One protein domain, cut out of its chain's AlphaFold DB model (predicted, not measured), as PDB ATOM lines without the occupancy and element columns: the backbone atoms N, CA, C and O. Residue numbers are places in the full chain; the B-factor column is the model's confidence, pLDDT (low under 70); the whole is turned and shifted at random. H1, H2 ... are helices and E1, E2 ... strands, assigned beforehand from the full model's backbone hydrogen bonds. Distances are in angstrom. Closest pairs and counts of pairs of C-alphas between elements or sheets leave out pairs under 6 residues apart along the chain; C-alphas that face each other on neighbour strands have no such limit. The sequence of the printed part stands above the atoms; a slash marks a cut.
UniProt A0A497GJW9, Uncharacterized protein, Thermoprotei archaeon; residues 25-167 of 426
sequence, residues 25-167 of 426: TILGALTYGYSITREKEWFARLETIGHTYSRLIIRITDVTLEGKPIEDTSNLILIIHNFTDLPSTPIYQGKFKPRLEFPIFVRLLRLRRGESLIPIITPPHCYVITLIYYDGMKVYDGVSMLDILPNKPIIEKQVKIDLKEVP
ATOM      1  N   THR A  25     -38.395 -17.944 -66.604       52.53
ATOM      2  CA  THR A  25     -37.859 -18.669 -65.444       52.53
ATOM      3  C   THR A  25     -38.037 -17.852 -64.170       52.53
ATOM      4  O   THR A  25     -38.455 -18.401 -63.156       52.53
ATOM      5  N   ILE A  26     -37.808 -16.536 -64.222       55.09
ATOM      6  CA  ILE A  26     -38.103 -15.608 -63.122       55.09
ATOM      7  C   ILE A  26     -39.608 -15.605 -62.844       55.09
ATOM      8  O   ILE A  26     -40.015 -15.773 -61.699       55.09
ATOM      9  N   LEU A  27     -40.447 -15.493 -63.877       49.53
ATOM     10  CA  LEU A  27     -41.903 -15.509 -63.743       49.53
ATOM     11  C   LEU A  27     -42.409 -16.857 -63.205       49.53
ATOM     12  O   LEU A  27     -43.287 -16.876 -62.349       49.53
ATOM     13  N   GLY A  28     -41.831 -17.970 -63.659       48.50
ATOM     14  CA  GLY A  28     -42.102 -19.334 -63.201       48.50
ATOM     15  C   GLY A  28     -41.669 -19.567 -61.752       48.50
ATOM     16  O   GLY A  28     -42.403 -20.161 -60.967       48.50
ATOM     17  N   ALA A  29     -40.510 -19.039 -61.359       55.12
ATOM     18  CA  ALA A  29     -40.034 -19.073 -59.981       55.12
ATOM     19  C   ALA A  29     -40.899 -18.198 -59.060       55.12
ATOM     20  O   ALA A  29     -41.221 -18.622 -57.951       55.12
ATOM     21  N   LEU A  30     -41.330 -17.022 -59.531       52.81
ATOM     22  CA  LEU A  30     -42.245 -16.131 -58.815       52.81
ATOM     23  C   LEU A  30     -43.631 -16.762 -58.655       52.81
ATOM     24  O   LEU A  30     -44.177 -16.749 -57.558       52.81
ATOM     25  N   THR A  31     -44.185 -17.365 -59.710       55.16
ATOM     26  CA  THR A  31     -45.494 -18.043 -59.662       55.16
ATOM     27  C   THR A  31     -45.463 -19.329 -58.843       55.16
ATOM     28  O   THR A  31     -46.412 -19.597 -58.112       55.16
ATOM     29  N   TYR A  32     -44.377 -20.101 -58.885       51.31
ATOM     30  CA  TYR A  32     -44.217 -21.250 -57.994       51.31
ATOM     31  C   TYR A  32     -44.029 -20.796 -56.542       51.31
ATOM     32  O   TYR A  32     -44.654 -21.344 -55.646       51.31
ATOM     33  N   GLY A  33     -43.212 -19.772 -56.277       51.38
ATOM     34  CA  GLY A  33     -43.086 -19.186 -54.937       51.38
ATOM     35  C   GLY A  33     -44.422 -18.661 -54.399       51.38
ATOM     36  O   GLY A  33     -44.698 -18.785 -53.211       51.38
ATOM     37  N   TYR A  34     -45.285 -18.162 -55.291       50.69
ATOM     38  CA  TYR A  34     -46.638 -17.704 -54.980       50.69
ATOM     39  C   TYR A  34     -47.593 -18.833 -54.546       50.69
ATOM     40  O   TYR A  34     -48.544 -18.570 -53.810       50.69
ATOM     41  N   SER A  35     -47.358 -20.089 -54.956       53.38
ATOM     42  CA  SER A  35     -48.229 -21.225 -54.615       53.38
ATOM     43  C   SER A  35     -47.864 -21.926 -53.301       53.38
ATOM     44  O   SER A  35     -48.684 -22.681 -52.765       53.38
ATOM     45  N   ILE A  36     -46.678 -21.660 -52.738       59.72
ATOM     46  CA  ILE A  36     -46.217 -22.302 -51.500       59.72
ATOM     47  C   ILE A  36     -46.931 -21.681 -50.304       59.72
ATOM     48  O   ILE A  36     -46.507 -20.697 -49.704       59.72
ATOM     49  N   THR A  37     -48.048 -22.296 -49.948       65.12
ATOM     50  CA  THR A  37     -48.864 -21.919 -48.790       65.12
ATOM     51  C   THR A  37     -48.588 -22.802 -47.574       65.12
ATOM     52  O   THR A  37     -48.916 -22.421 -46.452       65.12
ATOM     53  N   ARG A  38     -47.961 -23.970 -47.778       77.38
ATOM     54  CA  ARG A  38     -47.652 -24.946 -46.729       77.38
ATOM     55  C   ARG A  38     -46.294 -24.664 -46.100       77.38
ATOM     56  O   ARG A  38     -45.265 -24.670 -46.768       77.38
ATOM     57  N   GLU A  39     -46.301 -24.508 -44.784       79.69
ATOM     58  CA  GLU A  39     -45.121 -24.206 -43.971       79.69
ATOM     59  C   GLU A  39     -43.976 -25.210 -44.169       79.69
ATOM     60  O   GLU A  39     -42.839 -24.799 -44.379       79.69
ATOM     61  N   LYS A  40     -44.275 -26.515 -44.226       80.81
ATOM     62  CA  LYS A  40     -43.261 -27.564 -44.456       80.81
ATOM     63  C   LYS A  40     -42.509 -27.397 -45.781       80.81
ATOM     64  O   LYS A  40     -41.297 -27.569 -45.820       80.81
ATOM     65  N   GLU A  41     -43.212 -27.062 -46.860       82.31
ATOM     66  CA  GLU A  41     -42.613 -26.880 -48.191       82.31
ATOM     67  C   GLU A  41     -41.799 -25.582 -48.261       82.31
ATOM     68  O   GLU A  41     -40.720 -25.543 -48.851       82.31
ATOM     69  N   TRP A  42     -42.293 -24.530 -47.607       83.88
ATOM     70  CA  TRP A  42     -41.602 -23.251 -47.482       83.88
ATOM     71  C   TRP A  42     -40.290 -23.384 -46.696       83.88
ATOM     72  O   TRP A  42     -39.248 -22.921 -47.166       83.88
ATOM     73  N   PHE A  43     -40.311 -24.093 -45.561       79.69
ATOM     74  CA  PHE A  43     -39.106 -24.406 -44.789       79.69
ATOM     75  C   PHE A  43     -38.139 -25.304 -45.559       79.69
ATOM     76  O   PHE A  43     -36.956 -24.981 -45.638       79.69
ATOM     77  N   ALA A  44     -38.625 -26.373 -46.198       80.38
ATOM     78  CA  ALA A  44     -37.774 -27.253 -46.997       80.38
ATOM     79  C   ALA A  44     -37.038 -26.486 -48.110       80.38
ATOM     80  O   ALA A  44     -35.867 -26.748 -48.382       80.38
ATOM     81  N   ARG A  45     -37.684 -25.489 -48.733       79.75
ATOM     82  CA  ARG A  45     -37.024 -24.599 -49.703       79.75
ATOM     83  C   ARG A  45     -35.980 -23.687 -49.086       79.75
ATOM     84  O   ARG A  45     -34.905 -23.541 -49.662       79.75
ATOM     85  N   LEU A  46     -36.268 -23.091 -47.934       79.19
ATOM     86  CA  LEU A  46     -35.278 -22.292 -47.215       79.19
ATOM     87  C   LEU A  46     -34.041 -23.117 -46.867       79.19
ATOM     88  O   LEU A  46     -32.929 -22.641 -47.064       79.19
ATOM     89  N   GLU A  47     -34.212 -24.356 -46.408       77.88
ATOM     90  CA  GLU A  47     -33.096 -25.235 -46.048       77.88
ATOM     91  C   GLU A  47     -32.285 -25.710 -47.260       77.88
ATOM     92  O   GLU A  47     -31.060 -25.815 -47.177       77.88
ATOM     93  N   THR A  48     -32.951 -25.986 -48.385       79.00
ATOM     94  CA  THR A  48     -32.303 -26.524 -49.592       79.00
ATOM     95  C   THR A  48     -31.676 -25.445 -50.473       79.00
ATOM     96  O   THR A  48     -30.551 -25.612 -50.935       79.00
ATOM     97  N   ILE A  49     -32.387 -24.338 -50.705       80.25
ATOM     98  CA  ILE A  49     -32.005 -23.268 -51.642       80.25
ATOM     99  C   ILE A  49     -31.405 -22.056 -50.896       80.25
ATOM    100  O   ILE A  49     -30.706 -21.228 -51.484       80.25
ATOM    101  N   GLY A  50     -31.650 -21.926 -49.589       76.06
ATOM    102  CA  GLY A  50     -31.190 -20.792 -48.777       76.06
ATOM    103  C   GLY A  50     -32.069 -19.542 -48.883       76.06
ATOM    104  O   GLY A  50     -31.809 -18.554 -48.194       76.06
ATOM    105  N   HIS A  51     -33.100 -19.553 -49.732       82.19
ATOM    106  CA  HIS A  51     -34.062 -18.462 -49.887       82.19
ATOM    107  C   HIS A  51     -35.412 -18.963 -50.421       82.19
ATOM    108  O   HIS A  51     -35.506 -20.046 -50.998       82.19
ATOM    109  N   THR A  52     -36.460 -18.170 -50.221       84.06
ATOM    110  CA  THR A  52     -37.820 -18.406 -50.722       84.06
ATOM    111  C   THR A  52     -38.605 -17.084 -50.743       84.06
ATOM    112  O   THR A  52     -38.033 -16.015 -50.531       84.06
ATOM    113  N   TYR A  53     -39.913 -17.146 -50.983       84.81
ATOM    114  CA  TYR A  53     -40.823 -16.014 -50.839       84.81
ATOM    115  C   TYR A  53     -41.929 -16.332 -49.835       84.81
ATOM    116  O   TYR A  53     -42.404 -17.463 -49.754       84.81
ATOM    117  N   SER A  54     -42.345 -15.319 -49.084       86.44
ATOM    118  CA  SER A  54     -43.600 -15.321 -48.336       86.44
ATOM    119  C   SER A  54     -44.635 -14.491 -49.079       86.44
ATOM    120  O   SER A  54     -44.301 -13.575 -49.827       86.44
ATOM    121  N   ARG A  55     -45.912 -14.779 -48.854       88.62
ATOM    122  CA  ARG A  55     -47.021 -13.978 -49.365       88.62
ATOM    123  C   ARG A  55     -47.450 -12.963 -48.313       88.62
ATOM    124  O   ARG A  55     -47.930 -13.356 -47.248       88.62
ATOM    125  N   LEU A  56     -47.310 -11.675 -48.621       90.62
ATOM    126  CA  LEU A  56     -47.857 -10.591 -47.811       90.62
ATOM    127  C   LEU A  56     -49.243 -10.214 -48.331       90.62
ATOM    128  O   LEU A  56     -49.421  -9.930 -49.514       90.62
ATOM    129  N   ILE A  57     -50.216 -10.223 -47.429       92.50
ATOM    130  CA  ILE A  57     -51.600  -9.833 -47.655       92.50
ATOM    131  C   ILE A  57     -51.860  -8.589 -46.809       92.50
ATOM    132  O   ILE A  57     -51.826  -8.648 -45.578       92.50
ATOM    133  N   ILE A  58     -52.145  -7.472 -47.465       93.81
ATOM    134  CA  ILE A  58     -52.540  -6.225 -46.812       93.81
ATOM    135  C   ILE A  58     -54.041  -6.057 -47.009       93.81
ATOM    136  O   ILE A  58     -54.529  -6.061 -48.142       93.81
ATOM    137  N   ARG A  59     -54.769  -5.922 -45.901       94.44
ATOM    138  CA  ARG A  59     -56.187  -5.568 -45.892       94.44
ATOM    139  C   ARG A  59     -56.360  -4.182 -45.301       94.44
ATOM    140  O   ARG A  59     -56.011  -3.966 -44.145       94.44
ATOM    141  N   ILE A  60     -56.926  -3.273 -46.078       92.62
ATOM    142  CA  ILE A  60     -57.328  -1.955 -45.593       92.62
ATOM    143  C   ILE A  60     -58.769  -2.115 -45.113       92.62
ATOM    144  O   ILE A  60     -59.668  -2.304 -45.929       92.62
ATOM    145  N   THR A  61     -58.956  -2.177 -43.794       87.00
ATOM    146  CA  THR A  61     -60.246  -2.532 -43.183       87.00
ATOM    147  C   THR A  61     -61.144  -1.323 -43.005       87.00
ATOM    148  O   THR A  61     -62.340  -1.445 -43.224       87.00
ATOM    149  N   ASP A  62     -60.560  -0.173 -42.660       86.81
ATOM    150  CA  ASP A  62     -61.279   1.077 -42.430       86.81
ATOM    151  C   ASP A  62     -60.530   2.232 -43.103       86.81
ATOM    152  O   ASP A  62     -59.316   2.380 -42.918       86.81
ATOM    153  N   VAL A  63     -61.261   3.046 -43.864       91.75
ATOM    154  CA  VAL A  63     -60.781   4.333 -44.377       91.75
ATOM    155  C   VAL A  63     -61.721   5.411 -43.865       91.75
ATOM    156  O   VAL A  63     -62.914   5.395 -44.180       91.75
ATOM    157  N   THR A  64     -61.186   6.323 -43.062       91.94
ATOM    158  CA  THR A  64     -61.939   7.449 -42.513       91.94
ATOM    159  C   THR A  64     -61.443   8.762 -43.087       91.94
ATOM    160  O   THR A  64     -60.285   8.888 -43.464       91.94
ATOM    161  N   LEU A  65     -62.334   9.736 -43.171       90.00
ATOM    162  CA  LEU A  65     -62.058  11.127 -43.471       90.00
ATOM    163  C   LEU A  65     -62.570  11.935 -42.282       90.00
ATOM    164  O   LEU A  65     -63.766  11.896 -41.990       90.00
ATOM    165  N   GLU A  66     -61.664  12.596 -41.561       80.88
ATOM    166  CA  GLU A  66     -61.999  13.346 -40.338       80.88
ATOM    167  C   GLU A  66     -62.798  12.495 -39.324       80.88
ATOM    168  O   GLU A  66     -63.775  12.937 -38.716       80.88
ATOM    169  N   GLY A  67     -62.412  11.221 -39.175       81.88
ATOM    170  CA  GLY A  67     -63.069  10.267 -38.276       81.88
ATOM    171  C   GLY A  67     -64.391   9.666 -38.776       81.88
ATOM    172  O   GLY A  67     -64.976   8.843 -38.072       81.88
ATOM    173  N   LYS A  68     -64.864  10.014 -39.981       87.38
ATOM    174  CA  LYS A  68     -66.070   9.429 -40.595       87.38
ATOM    175  C   LYS A  68     -65.713   8.448 -41.716       87.38
ATOM    176  O   LYS A  68     -64.823   8.758 -42.500       87.38
ATOM    177  N   PRO A  69     -66.380   7.288 -41.842       89.19
ATOM    178  CA  PRO A  69     -66.152   6.381 -42.965       89.19
ATOM    179  C   PRO A  69     -66.423   7.056 -44.312       89.19
ATOM    180  O   PRO A  69     -67.389   7.805 -44.451       89.19
ATOM    181  N   ILE A  70     -65.592   6.765 -45.310       85.06
ATOM    182  CA  ILE A  70     -65.819   7.233 -46.682       85.06
ATOM    183  C   ILE A  70     -66.836   6.315 -47.362       85.06
ATOM    184  O   ILE A  70     -66.611   5.109 -47.464       85.06
ATOM    185  N   GLU A  71     -67.932   6.889 -47.855       76.75
ATOM    186  CA  GLU A  71     -68.987   6.139 -48.548       76.75
ATOM    187  C   GLU A  71     -68.587   5.761 -49.984       76.75
ATOM    188  O   GLU A  71     -68.838   4.636 -50.418       76.75
ATOM    189  N   ASP A  72     -67.906   6.662 -50.707       81.81
ATOM    190  CA  ASP A  72     -67.431   6.416 -52.072       81.81
ATOM    191  C   ASP A  72     -65.899   6.322 -52.159       81.81
ATOM    192  O   ASP A  72     -65.163   7.310 -52.146       81.81
ATOM    193  N   THR A  73     -65.423   5.088 -52.305       83.38
ATOM    194  CA  THR A  73     -63.998   4.761 -52.465       83.38
ATOM    195  C   THR A  73     -63.500   4.838 -53.914       83.38
ATOM    196  O   THR A  73     -62.316   4.607 -54.161       83.38
ATOM    197  N   SER A  74     -64.359   5.152 -54.891       81.44
ATOM    198  CA  SER A  74     -64.024   5.095 -56.322       81.44
ATOM    199  C   SER A  74     -62.931   6.085 -56.745       81.44
ATOM    200  O   SER A  74     -62.130   5.771 -57.633       81.44
ATOM    201  N   ASN A  75     -62.853   7.228 -56.057       83.94
ATOM    202  CA  ASN A  75     -61.857   8.280 -56.273       83.94
ATOM    203  C   ASN A  75     -60.585   8.097 -55.432       83.94
ATOM    204  O   ASN A  75     -59.668   8.915 -55.519       83.94
ATOM    205  N   LEU A  76     -60.500   7.039 -54.617       89.31
ATOM    206  CA  LEU A  76     -59.293   6.757 -53.851       89.31
ATOM    207  C   LEU A  76     -58.194   6.201 -54.758       89.31
ATOM    208  O   LEU A  76     -58.354   5.189 -55.452       89.31
ATOM    209  N   ILE A  77     -57.033   6.835 -54.678       90.69
ATOM    210  CA  ILE A  77     -55.785   6.348 -55.249       90.69
ATOM    211  C   ILE A  77     -54.967   5.751 -54.118       90.69
ATOM    212  O   ILE A  77     -54.807   6.346 -53.055       90.69
ATOM    213  N   LEU A  78     -54.433   4.565 -54.363       90.75
ATOM    214  CA  LEU A  78     -53.598   3.834 -53.432       90.75
ATOM    215  C   LEU A  78     -52.195   3.694 -54.006       90.75
ATOM    216  O   LEU A  78     -52.015   3.282 -55.154       90.75
ATOM    217  N   ILE A  79     -51.213   4.016 -53.173       90.25
ATOM    218  CA  ILE A  79     -49.789   3.891 -53.452       90.25
ATOM    219  C   ILE A  79     -49.175   3.040 -52.341       90.25
ATOM    220  O   ILE A  79     -49.451   3.263 -51.165       90.25
ATOM    221  N   ILE A  80     -48.348   2.061 -52.701       90.44
ATOM    222  CA  ILE A  80     -47.553   1.296 -51.739       90.44
ATOM    223  C   ILE A  80     -46.089   1.403 -52.132       90.44
ATOM    224  O   ILE A  80     -45.703   0.940 -53.207       90.44
ATOM    225  N   HIS A  81     -45.278   1.965 -51.243       89.88
ATOM    226  CA  HIS A  81     -43.826   2.005 -51.376       89.88
ATOM    227  C   HIS A  81     -43.183   0.906 -50.543       89.88
ATOM    228  O   HIS A  81     -43.574   0.654 -49.402       89.88
ATOM    229  N   ASN A  82     -42.169   0.270 -51.121       89.44
ATOM    230  CA  ASN A  82     -41.228  -0.573 -50.414       89.44
ATOM    231  C   ASN A  82     -39.991   0.260 -50.058       89.44
ATOM    232  O   ASN A  82     -39.245   0.668 -50.947       89.44
ATOM    233  N   PHE A  83     -39.789   0.473 -48.763       89.50
ATOM    234  CA  PHE A  83     -38.639   1.161 -48.177       89.50
ATOM    235  C   PHE A  83     -37.623   0.181 -47.570       89.50
ATOM    236  O   PHE A  83     -36.710   0.610 -46.873       89.50
ATOM    237  N   THR A  84     -37.787  -1.131 -47.772       83.81
ATOM    238  CA  THR A  84     -36.870  -2.155 -47.233       83.81
ATOM    239  C   THR A  84     -35.442  -1.935 -47.720       83.81
ATOM    240  O   THR A  84     -34.526  -1.859 -46.905       83.81
ATOM    241  N   ASP A  85     -35.291  -1.762 -49.033       78.50
ATOM    242  CA  ASP A  85     -34.038  -1.413 -49.696       78.50
ATOM    243  C   ASP A  85     -34.175  -0.024 -50.323       78.50
ATOM    244  O   ASP A  85     -35.280   0.388 -50.696       78.50
ATOM    245  N   LEU A  86     -33.052   0.689 -50.428       79.75
ATOM    246  CA  LEU A  86     -33.000   2.021 -51.017       79.75
ATOM    247  C   LEU A  86     -32.237   2.032 -52.352       79.75
ATOM    248  O   LEU A  86     -31.286   1.269 -52.532       79.75
ATOM    249  N   PRO A  87     -32.647   2.894 -53.298       79.25
ATOM    250  CA  PRO A  87     -33.737   3.861 -53.161       79.25
ATOM    251  C   PRO A  87     -35.123   3.187 -53.224       79.25
ATOM    252  O   PRO A  87     -35.287   2.126 -53.832       79.25
ATOM    253  N   SER A  88     -36.115   3.786 -52.567       84.50
ATOM    254  CA  SER A  88     -37.439   3.206 -52.375       84.50
ATOM    255  C   SER A  88     -38.123   2.929 -53.713       84.50
ATOM    256  O   SER A  88     -37.876   3.594 -54.729       84.50
ATOM    257  N   THR A  89     -38.962   1.893 -53.735       83.88
ATOM    258  CA  THR A  89     -39.633   1.438 -54.960       83.88
ATOM    259  C   THR A  89     -41.147   1.356 -54.754       83.88
ATOM    260  O   THR A  89     -41.588   0.635 -53.854       83.88
ATOM    261  N   PRO A  90     -41.973   2.024 -55.581       84.69
ATOM    262  CA  PRO A  90     -43.416   1.832 -55.572       84.69
ATOM    263  C   PRO A  90     -43.736   0.438 -56.116       84.69
ATOM    264  O   PRO A  90     -43.427   0.107 -57.260       84.69
ATOM    265  N   ILE A  91     -44.356  -0.395 -55.286       86.25
ATOM    266  CA  ILE A  91     -44.776  -1.754 -55.656       86.25
ATOM    267  C   ILE A  91     -46.240  -1.806 -56.099       86.25
ATOM    268  O   ILE A  91     -46.662  -2.760 -56.751       86.25
ATOM    269  N   TYR A  92     -47.019  -0.777 -55.765       86.44
ATOM    270  CA  TYR A  92     -48.377  -0.596 -56.252       86.44
ATOM    271  C   TYR A  92     -48.689   0.888 -56.400       86.44
ATOM    272  O   TYR A  92     -48.380   1.679 -55.512       86.44
ATOM    273  N   GLN A  93     -49.350   1.244 -57.496       86.00
ATOM    274  CA  GLN A  93     -49.951   2.554 -57.689       86.00
ATOM    275  C   GLN A  93     -51.179   2.414 -58.588       86.00
ATOM    276  O   GLN A  93     -51.094   1.860 -59.684       86.00
ATOM    277  N   GLY A  94     -52.329   2.908 -58.136       86.06
ATOM    278  CA  GLY A  94     -53.550   2.895 -58.937       86.06
ATOM    279  C   GLY A  94     -54.811   3.063 -58.103       86.06
ATOM    280  O   GLY A  94     -54.757   3.553 -56.979       86.06
ATOM    281  N   LYS A  95     -55.953   2.638 -58.654       88.69
ATOM    282  CA  LYS A  95     -57.241   2.672 -57.945       88.69
ATOM    283  C   LYS A  95     -57.178   1.883 -56.639       88.69
ATOM    284  O   LYS A  95     -56.489   0.860 -56.557       88.69
ATOM    285  N   PHE A  96     -57.919   2.344 -55.642       90.69
ATOM    286  CA  PHE A  96     -58.031   1.673 -54.358       90.69
ATOM    287  C   PHE A  96     -58.484   0.218 -54.503       90.69
ATOM    288  O   PHE A  96     -59.396  -0.113 -55.263       90.69
ATOM    289  N   LYS A  97     -57.811  -0.659 -53.756       90.50
ATOM    290  CA  LYS A  97     -58.190  -2.058 -53.582       90.50
ATOM    291  C   LYS A  97     -58.132  -2.371 -52.088       90.50
ATOM    292  O   LYS A  97     -57.062  -2.215 -51.502       90.50
ATOM    293  N   PRO A  98     -59.222  -2.862 -51.478       89.94
ATOM    294  CA  PRO A  98     -59.255  -3.139 -50.040       89.94
ATOM    295  C   PRO A  98     -58.361  -4.322 -49.641       89.94
ATOM    296  O   PRO A  98     -58.025  -4.486 -48.471       89.94
ATOM    297  N   ARG A  99     -57.966  -5.159 -50.606       93.56
ATOM    298  CA  ARG A  99     -57.067  -6.296 -50.413       93.56
ATOM    299  C   ARG A  99     -56.003  -6.305 -51.500       93.56
ATOM    300  O   ARG A  99     -56.332  -6.319 -52.686       93.56
ATOM    301  N   LEU A 100     -54.744  -6.366 -51.085       90.62
ATOM    302  CA  LEU A 100     -53.591  -6.515 -51.966       90.62
ATOM    303  C   LEU A 100     -52.713  -7.666 -51.499       90.62
ATOM    304  O   LEU A 100     -52.554  -7.899 -50.302       90.62
ATOM    305  N   GLU A 101     -52.153  -8.377 -52.470       90.50
ATOM    306  CA  GLU A 101     -51.270  -9.515 -52.247       90.50
ATOM    307  C   GLU A 101     -50.007  -9.332 -53.079       90.50
ATOM    308  O   GLU A 101     -50.089  -9.034 -54.272       90.50
ATOM    309  N   PHE A 102     -48.844  -9.517 -52.464       86.50
ATOM    310  CA  PHE A 102     -47.571  -9.507 -53.175       86.50
ATOM    311  C   PHE A 102     -46.540 -10.420 -52.500       86.50
ATOM    312  O   PHE A 102     -46.622 -10.676 -51.293       86.50
ATOM    313  N   PRO A 103     -45.582 -10.959 -53.275       85.00
ATOM    314  CA  PRO A 103     -44.503 -11.764 -52.729       85.00
ATOM    315  C   PRO A 103     -43.477 -10.878 -52.016       85.00
ATOM    316  O   PRO A 103     -43.126  -9.800 -52.495       85.00
ATOM    317  N   ILE A 104     -42.953 -11.365 -50.896       84.94
ATOM    318  CA  ILE A 104     -41.842 -10.752 -50.172       84.94
ATOM    319  C   ILE A 104     -40.705 -11.760 -50.065       84.94
ATOM    320  O   ILE A 104     -40.929 -12.940 -49.791       84.94
ATOM    321  N   PHE A 105     -39.492 -11.309 -50.360       83.31
ATOM    322  CA  PHE A 105     -38.312 -12.162 -50.358       83.31
ATOM    323  C   PHE A 105     -37.945 -12.597 -48.940       83.31
ATOM    324  O   PHE A 105     -38.059 -11.817 -48.000       83.31
ATOM    325  N   VAL A 106     -37.492 -13.840 -48.797       81.38
ATOM    326  CA  VAL A 106     -37.051 -14.416 -47.528       81.38
ATOM    327  C   VAL A 106     -35.737 -15.135 -47.750       81.38
ATOM    328  O   VAL A 106     -35.619 -15.989 -48.629       81.38
ATOM    329  N   ARG A 107     -34.745 -14.826 -46.925       77.94
ATOM    330  CA  ARG A 107     -33.428 -15.449 -46.957       77.94
ATOM    331  C   ARG A 107     -33.102 -16.105 -45.627       77.94
ATOM    332  O   ARG A 107     -33.279 -15.519 -44.560       77.94
ATOM    333  N   LEU A 108     -32.547 -17.306 -45.718       69.88
ATOM    334  CA  LEU A 108     -31.962 -18.011 -44.593       69.88
ATOM    335  C   LEU A 108     -30.515 -17.534 -44.402       69.88
ATOM    336  O   LEU A 108     -29.657 -17.762 -45.259       69.88
ATOM    337  N   LEU A 109     -30.224 -16.879 -43.277       58.19
ATOM    338  CA  LEU A 109     -28.849 -16.651 -42.833       58.19
ATOM    339  C   LEU A 109     -28.459 -17.813 -41.920       58.19
ATOM    340  O   LEU A 109     -28.902 -17.914 -40.781       58.19
ATOM    341  N   ARG A 110     -27.662 -18.742 -42.453       52.06
ATOM    342  CA  ARG A 110     -27.205 -19.930 -41.726       52.06
ATOM    343  C   ARG A 110     -26.249 -19.499 -40.604       52.06
ATOM    344  O   ARG A 110     -25.105 -19.145 -40.885       52.06
ATOM    345  N   LEU A 111     -26.686 -19.542 -39.345       44.44
ATOM    346  CA  LEU A 111     -25.756 -19.600 -38.211       44.44
ATOM    347  C   LEU A 111     -25.124 -21.003 -38.183       44.44
ATOM    348  O   LEU A 111     -25.736 -21.982 -38.616       44.44
ATOM    349  N   ARG A 112     -23.844 -21.079 -37.804       39.34
ATOM    350  CA  ARG A 112     -23.013 -22.293 -37.902       39.34
ATOM    351  C   ARG A 112     -23.676 -23.512 -37.240       39.34
ATOM    352  O   ARG A 112     -24.376 -23.383 -36.245       39.34
ATOM    353  N   ARG A 113     -23.399 -24.694 -37.814       35.06
ATOM    354  CA  ARG A 113     -23.832 -26.026 -37.348       35.06
ATOM    355  C   ARG A 113     -23.620 -26.185 -35.840       35.06
ATOM    356  O   ARG A 113     -22.498 -26.007 -35.378       35.06
ATOM    357  N   GLY A 114     -24.659 -26.614 -35.132       43.81
ATOM    358  CA  GLY A 114     -24.542 -27.007 -33.735       43.81
ATOM    359  C   GLY A 114     -25.877 -27.395 -33.141       43.81
ATOM    360  O   GLY A 114     -26.101 -28.570 -32.895       43.81
ATOM    361  N   GLU A 115     -26.777 -26.439 -32.940       36.91
ATOM    362  CA  GLU A 115     -27.970 -26.673 -32.127       36.91
ATOM    363  C   GLU A 115     -29.171 -25.873 -32.654       36.91
ATOM    364  O   GLU A 115     -29.026 -24.795 -33.221       36.91
ATOM    365  N   SER A 116     -30.336 -26.508 -32.526       42.94
ATOM    366  CA  SER A 116     -31.732 -26.085 -32.728       42.94
ATOM    367  C   SER A 116     -32.038 -24.677 -33.271       42.94
ATOM    368  O   SER A 116     -31.709 -23.672 -32.652       42.94
ATOM    369  N   LEU A 117     -32.865 -24.670 -34.331       42.81
ATOM    370  CA  LEU A 117     -33.526 -23.540 -35.009       42.81
ATOM    371  C   LEU A 117     -32.579 -22.643 -35.817       42.81
ATOM    372  O   LEU A 117     -31.779 -21.894 -35.275       42.81
ATOM    373  N   ILE A 118     -32.719 -22.677 -37.148       46.16
ATOM    374  CA  ILE A 118     -32.088 -21.688 -38.025       46.16
ATOM    375  C   ILE A 118     -33.005 -20.459 -38.025       46.16
ATOM    376  O   ILE A 118     -34.080 -20.521 -38.630       46.16
ATOM    377  N   PRO A 119     -32.653 -19.353 -37.345       50.03
ATOM    378  CA  PRO A 119     -33.496 -18.174 -37.369       50.03
ATOM    379  C   PRO A 119     -33.549 -17.635 -38.801       50.03
ATOM    380  O   PRO A 119     -32.532 -17.436 -39.469       50.03
ATOM    381  N   ILE A 120     -34.761 -17.391 -39.284       51.94
ATOM    382  CA  ILE A 120     -34.984 -16.657 -40.524       51.94
ATOM    383  C   ILE A 120     -34.706 -15.190 -40.209       51.94
ATOM    384  O   ILE A 120     -35.581 -14.462 -39.752       51.94
ATOM    385  N   ILE A 121     -33.458 -14.768 -40.407       55.34
ATOM    386  CA  ILE A 121     -33.013 -13.384 -40.200       55.34
ATOM    387  C   ILE A 121     -33.050 -12.655 -41.548       55.34
ATOM    388  O   ILE A 121     -32.046 -12.133 -42.029       55.34
ATOM    389  N   THR A 122     -34.194 -12.662 -42.227       63.31
ATOM    390  CA  THR A 122     -34.390 -11.631 -43.255       63.31
ATOM    391  C   THR A 122     -34.650 -10.325 -42.504       63.31
ATOM    392  O   THR A 122     -35.406 -10.361 -41.526       63.31
ATOM    393  N   PRO A 123     -34.010  -9.201 -42.880       69.06
ATOM    394  CA  PRO A 123     -34.311  -7.920 -42.249       69.06
ATOM    395  C   PRO A 123     -35.822  -7.652 -42.328       69.06
ATOM    396  O   PRO A 123     -36.461  -8.108 -43.277       69.06
ATOM    397  N   PRO A 124     -36.418  -6.954 -41.351       81.25
ATOM    398  CA  PRO A 124     -37.796  -6.509 -41.469       81.25
ATOM    399  C   PRO A 124     -37.989  -5.715 -42.761       81.25
ATOM    400  O   PRO A 124     -37.186  -4.843 -43.094       81.25
ATOM    401  N   HIS A 125     -39.051  -6.032 -43.492       87.31
ATOM    402  CA  HIS A 125     -39.451  -5.264 -44.657       87.31
ATOM    403  C   HIS A 125     -40.280  -4.064 -44.207       87.31
ATOM    404  O   HIS A 125     -41.210  -4.229 -43.420       87.31
ATOM    405  N   CYS A 126     -39.976  -2.883 -44.735       90.88
ATOM    406  CA  CYS A 126     -40.702  -1.652 -44.447       90.88
ATOM    407  C   CYS A 126     -41.574  -1.289 -45.651       90.88
ATOM    408  O   CYS A 126     -41.057  -1.010 -46.736       90.88
ATOM    409  N   TYR A 127     -42.892  -1.281 -45.459       92.06
ATOM    410  CA  TYR A 127     -43.853  -0.826 -46.459       92.06
ATOM    411  C   TYR A 127     -44.612   0.387 -45.952       92.06
ATOM    412  O   TYR A 127     -45.055   0.414 -44.807       92.06
ATOM    413  N   VAL A 128     -44.836   1.358 -46.827       92.69
ATOM    414  CA  VAL A 128     -45.707   2.497 -46.547       92.69
ATOM    415  C   VAL A 128     -46.878   2.445 -47.508       92.69
ATOM    416  O   VAL A 128     -46.694   2.375 -48.722       92.69
ATOM    417  N   ILE A 129     -48.076   2.471 -46.943       93.75
ATOM    418  CA  ILE A 129     -49.349   2.486 -47.647       93.75
ATOM    419  C   ILE A 129     -49.877   3.906 -47.580       93.75
ATOM    420  O   ILE A 129     -50.090   4.427 -46.488       93.75
ATOM    421  N   THR A 130     -50.138   4.495 -48.736       92.81
ATOM    422  CA  THR A 130     -50.655   5.850 -48.829       92.81
ATOM    423  C   THR A 130     -51.932   5.875 -49.648       92.81
ATOM    424  O   THR A 130     -51.964   5.395 -50.782       92.81
ATOM    425  N   LEU A 131     -52.980   6.454 -49.077       93.50
ATOM    426  CA  LEU A 131     -54.234   6.752 -49.750       93.50
ATOM    427  C   LEU A 131     -54.303   8.236 -50.074       93.50
ATOM    428  O   LEU A 131     -53.867   9.073 -49.288       93.50
ATOM    429  N   ILE A 132     -54.847   8.544 -51.242       92.12
ATOM    430  CA  ILE A 132     -55.106   9.901 -51.703       92.12
ATOM    431  C   ILE A 132     -56.551   9.955 -52.174       92.12
ATOM    432  O   ILE A 132     -56.984   9.087 -52.931       92.12
ATOM    433  N   TYR A 133     -57.271  10.984 -51.754       90.88
ATOM    434  CA  TYR A 133     -58.651  11.241 -52.130       90.88
ATOM    435  C   TYR A 133     -58.787  12.660 -52.670       90.88
ATOM    436  O   TYR A 133     -58.209  13.593 -52.118       90.88
ATOM    437  N   TYR A 134     -59.561  12.830 -53.734       87.56
ATOM    438  CA  TYR A 134     -59.968  14.139 -54.233       87.56
ATOM    439  C   TYR A 134     -61.494  14.172 -54.278       87.56
ATOM    440  O   TYR A 134     -62.106  13.336 -54.942       87.56
ATOM    441  N   ASP A 135     -62.096  15.119 -53.558       86.06
ATOM    442  CA  ASP A 135     -63.557  15.270 -53.464       86.06
ATOM    443  C   ASP A 135     -64.142  16.191 -54.556       86.06
ATOM    444  O   ASP A 135     -65.339  16.469 -54.563       86.06
ATOM    445  N   GLY A 136     -63.304  16.680 -55.478       84.12
ATOM    446  CA  GLY A 136     -63.664  17.696 -56.474       84.12
ATOM    447  C   GLY A 136     -63.282  19.126 -56.072       84.12
ATOM    448  O   GLY A 136     -63.239  20.017 -56.920       84.12
ATOM    449  N   MET A 137     -62.915  19.366 -54.813       84.31
ATOM    450  CA  MET A 137     -62.498  20.677 -54.302       84.31
ATOM    451  C   MET A 137     -61.138  20.635 -53.604       84.31
ATOM    452  O   MET A 137     -60.270  21.474 -53.865       84.31
ATOM    453  N   LYS A 138     -60.946  19.653 -52.729       87.88
ATOM    454  CA  LYS A 138     -59.806  19.488 -51.835       87.88
ATOM    455  C   LYS A 138     -59.188  18.113 -52.009       87.88
ATOM    456  O   LYS A 138     -59.852  17.142 -52.369       87.88
ATOM    457  N   VAL A 139     -57.887  18.051 -51.753       89.44
ATOM    458  CA  VAL A 139     -57.141  16.796 -51.753       89.44
ATOM    459  C   VAL A 139     -56.910  16.384 -50.310       89.44
ATOM    460  O   VAL A 139     -56.511  17.206 -49.491       89.44
ATOM    461  N   TYR A 140     -57.129  15.111 -50.026       91.81
ATOM    462  CA  TYR A 140     -56.879  14.504 -48.730       91.81
ATOM    463  C   TYR A 140     -55.909  13.346 -48.901       91.81
ATOM    464  O   TYR A 140     -55.886  12.686 -49.944       91.81
ATOM    465  N   ASP A 141     -55.112  13.081 -47.879       92.69
ATOM    466  CA  ASP A 141     -54.226  11.937 -47.861       92.69
ATOM    467  C   ASP A 141     -54.167  11.277 -46.488       92.69
ATOM    468  O   ASP A 141     -54.437  11.881 -45.455       92.69
ATOM    469  N   GLY A 142     -53.836   9.995 -46.488       92.38
ATOM    470  CA  GLY A 142     -53.620   9.230 -45.274       92.38
ATOM    471  C   GLY A 142     -52.550   8.192 -45.516       92.38
ATOM    472  O   GLY A 142     -52.378   7.695 -46.632       92.38
ATOM    473  N   VAL A 143     -51.803   7.874 -44.471       92.50
ATOM    474  CA  VAL A 143     -50.579   7.089 -44.577       92.50
ATOM    475  C   VAL A 143     -50.461   6.134 -43.400       92.50
ATOM    476  O   VAL A 143     -50.786   6.476 -42.267       92.50
ATOM    477  N   SER A 144     -50.001   4.920 -43.676       92.38
ATOM    478  CA  SER A 144     -49.693   3.927 -42.657       92.38
ATOM    479  C   SER A 144     -48.425   3.178 -43.024       92.38
ATOM    480  O   SER A 144     -48.296   2.653 -44.129       92.38
ATOM    481  N   MET A 145     -47.520   3.053 -42.058       91.00
ATOM    482  CA  MET A 145     -46.320   2.236 -42.180       91.00
ATOM    483  C   MET A 145     -46.535   0.835 -41.602       91.00
ATOM    484  O   MET A 145     -47.198   0.656 -40.580       91.00
ATOM    485  N   LEU A 146     -45.948  -0.162 -42.257       90.31
ATOM    486  CA  LEU A 146     -45.922  -1.555 -41.839       90.31
ATOM    487  C   LEU A 146     -44.488  -2.084 -41.841       90.31
ATOM    488  O   LEU A 146     -43.891  -2.247 -42.904       90.31
ATOM    489  N   ASP A 147     -44.001  -2.464 -40.661       86.25
ATOM    490  CA  ASP A 147     -42.825  -3.322 -40.528       86.25
ATOM    491  C   ASP A 147     -43.244  -4.794 -40.526       86.25
ATOM    492  O   ASP A 147     -44.053  -5.253 -39.707       86.25
ATOM    493  N   ILE A 148     -42.685  -5.555 -41.461       86.44
ATOM    494  CA  ILE A 148     -43.026  -6.950 -41.717       86.44
ATOM    495  C   ILE A 148     -41.799  -7.815 -41.491       86.44
ATOM    496  O   ILE A 148     -40.856  -7.789 -42.273       86.44
ATOM    497  N   LEU A 149     -41.838  -8.648 -40.454       84.38
ATOM    498  CA  LEU A 149     -40.867  -9.723 -40.293       84.38
ATOM    499  C   LEU A 149     -41.326 -10.940 -41.115       84.38
ATOM    500  O   LEU A 149     -42.392 -11.490 -40.814       84.38
ATOM    501  N   PRO A 150     -40.570 -11.384 -42.133       82.50
ATOM    502  CA  PRO A 150     -41.002 -12.460 -43.017       82.50
ATOM    503  C   PRO A 150     -40.709 -13.850 -42.420       82.50
ATOM    504  O   PRO A 150     -39.893 -14.614 -42.925       82.50
ATOM    505  N   ASN A 151     -41.371 -14.182 -41.310       81.06
ATOM    506  CA  ASN A 151     -41.092 -15.383 -40.511       81.06
ATOM    507  C   ASN A 151     -42.023 -16.580 -40.783       81.06
ATOM    508  O   ASN A 151     -41.921 -17.597 -40.104       81.06
ATOM    509  N   LYS A 152     -42.943 -16.462 -41.744       85.06
ATOM    510  CA  LYS A 152     -43.929 -17.495 -42.091       85.06
ATOM    511  C   LYS A 152     -44.337 -17.390 -43.564       85.06
ATOM    512  O   LYS A 152     -44.228 -16.297 -44.128       85.06
ATOM    513  N   PRO A 153     -44.854 -18.463 -44.193       84.38
ATOM    514  CA  PRO A 153     -45.211 -18.464 -45.616       84.38
ATOM    515  C   PRO A 153     -46.309 -17.460 -45.986       84.38
ATOM    516  O   PRO A 153     -46.287 -16.913 -47.084       84.38
ATOM    517  N   ILE A 154     -47.268 -17.194 -45.093       88.62
ATOM    518  CA  ILE A 154     -48.358 -16.234 -45.327       88.62
ATOM    519  C   ILE A 154     -48.427 -15.251 -44.165       88.62
ATOM    520  O   ILE A 154     -48.597 -15.638 -43.006       88.62
ATOM    521  N   ILE A 155     -48.343 -13.965 -44.483       89.56
ATOM    522  CA  ILE A 155     -48.424 -12.873 -43.521       89.56
ATOM    523  C   ILE A 155     -49.594 -11.995 -43.906       89.56
ATOM    524  O   ILE A 155     -49.626 -11.441 -44.996       89.56
ATOM    525  N   GLU A 156     -50.546 -11.863 -42.994       92.25
ATOM    526  CA  GLU A 156     -51.697 -10.989 -43.168       92.25
ATOM    527  C   GLU A 156     -51.609  -9.823 -42.187       92.25
ATOM    528  O   GLU A 156     -51.311 -10.018 -41.003       92.25
ATOM    529  N   LYS A 157     -51.842  -8.610 -42.691       93.56
ATOM    530  CA  LYS A 157     -51.891  -7.377 -41.908       93.56
ATOM    531  C   LYS A 157     -53.155  -6.602 -42.231       93.56
ATOM    532  O   LYS A 157     -53.492  -6.409 -43.398       93.56
ATOM    533  N   GLN A 158     -53.828  -6.159 -41.178       93.62
ATOM    534  CA  GLN A 158     -54.967  -5.256 -41.259       93.62
ATOM    535  C   GLN A 158     -54.496  -3.838 -40.968       93.62
ATOM    536  O   GLN A 158     -53.664  -3.633 -40.082       93.62
ATOM    537  N   VAL A 159     -55.009  -2.882 -41.733       92.94
ATOM    538  CA  VAL A 159     -54.597  -1.481 -41.688       92.94
ATOM    539  C   VAL A 159     -55.831  -0.600 -41.684       92.94
ATOM    540  O   VAL A 159     -56.765  -0.829 -42.452       92.94
ATOM    541  N   LYS A 160     -55.808   0.415 -40.826       92.19
ATOM    542  CA  LYS A 160     -56.790   1.496 -40.789       92.19
ATOM    543  C   LYS A 160     -56.088   2.779 -41.199       92.19
ATOM    544  O   LYS A 160     -54.959   2.999 -40.763       92.19
ATOM    545  N   ILE A 161     -56.721   3.582 -42.045       93.56
ATOM    546  CA  ILE A 161     -56.126   4.817 -42.561       93.56
ATOM    547  C   ILE A 161     -57.126   5.952 -42.383       93.56
ATOM    548  O   ILE A 161     -58.240   5.878 -42.891       93.56
ATOM    549  N   ASP A 162     -56.701   6.995 -41.679       92.25
ATOM    550  CA  ASP A 162     -57.444   8.246 -41.562       92.25
ATOM    551  C   ASP A 162     -56.860   9.269 -42.538       92.25
ATOM    552  O   ASP A 162     -55.639   9.445 -42.603       92.25
ATOM    553  N   LEU A 163     -57.729   9.893 -43.327       93.44
ATOM    554  CA  LEU A 163     -57.376  10.906 -44.308       93.44
ATOM    555  C   LEU A 163     -57.466  12.299 -43.686       93.44
ATOM    556  O   LEU A 163     -58.432  12.625 -42.993       93.44
ATOM    557  N   LYS A 164     -56.483  13.137 -44.005       91.06
ATOM    558  CA  LYS A 164     -56.390  14.539 -43.598       91.06
ATOM    559  C   LYS A 164     -56.262  15.424 -44.827       91.06
ATOM    560  O   LYS A 164     -55.739  14.994 -45.850       91.06
ATOM    561  N   GLU A 165     -56.759  16.652 -44.736       90.50
ATOM    562  CA  GLU A 165     -56.635  17.621 -45.825       90.50
ATOM    563  C   GLU A 165     -55.159  17.934 -46.094       90.50
ATOM    564  O   GLU A 165     -54.389  18.231 -45.177       90.50
ATOM    565  N   VAL A 166     -54.771  17.877 -47.367       89.00
ATOM    566  CA  VAL A 166     -53.413  18.186 -47.805       89.00
ATOM    567  C   VAL A 166     -53.282  19.696 -47.985       89.00
ATOM    568  O   VAL A 166     -54.112  20.301 -48.667       89.00
ATOM    569  N   PRO A 167     -52.226  20.327 -47.451       82.75
ATOM    570  CA  PRO A 167     -52.015  21.757 -47.619       82.75
ATOM    571  C   PRO A 167     -51.888  22.162 -49.093       82.75
ATOM    572  O   PRO A 167     -51.075  21.618 -49.849       82.75
TER     573      PRO A 167
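What this domain is: This is residues 25 to 167 of the 426 residues of an uncharacterized protein of Thermoprotei archaeon (UniProt A0A497GJW9). One long sheet is folded back on itself like part of a barrel left open, with E3, E2, E5 and E6 facing E1 and E4 and E7 as the hinge. Two short helices, H1 and H2, pack on E1 and E4, and residues 112 to 117 stick out. The 143 printed residues hold H1, H2, then E1 to E7; the mixed sheet's order is E3 E2 E5 E6 E7 E1 E4, and the class is mixed helices and strands. The whole is loose, radius of gyration of the C-alphas 18.1 A, a rod spanning 63 by 28 by 27 A.

Where its parts are: Find C-alpha 51 at (-34.062, -18.462, -49.887); from there E1, residues 51 to 65, runs 41.2 A. E2 is 77 to 82, E3 89 to 95, E4 99 to 107, 25.6 A. E5, 125 to 134, runs 29.8 A, and E6, 139 to 148, 29.4 A. E7, 154 to 165, runs 34.9 A to C-alpha 165 at (-56.635, 17.621, -45.825). H1, 25 to 35, and H2, 39 to 49, each run 15.2 A.

How they stand to each other: E5, E6 and E7 form a meander, each strand the antiparallel neighbour of the one before; see N 127 and O 146, 2.9 A, and N 141 and O 164, 2.9 A. E7 is parallel to E1, with N 157 and O 57 at 2.9 A. E1 is antiparallel to edge strand E4, N 54 and O 104 at 2.9 A. E2 is antiparallel to E5, N 79 and O 130 at 2.9 A, and forms a hairpin with edge strand E3, N 80 and O 92 at 2.8 A. H1 is on the sheet over E1 and E4, across the strands, closest C-alphas Gly 33 and Tyr 53, 5.7 A. H2 is on it over E1, along the strands, closest C-alphas Leu 46 and Thr 52, 5.8 A. In both helices every O i to N i+4 pair is within hydrogen-bond range.

The domain as a whole: The C-alphas of Gly 114 and Met 137, the two farthest apart, are 64.3 A apart. The printed part has no cut; E1 to E2 and E4 to E5 are long links. Confidence is under 70 at residues 25 to 37 and 108 to 123.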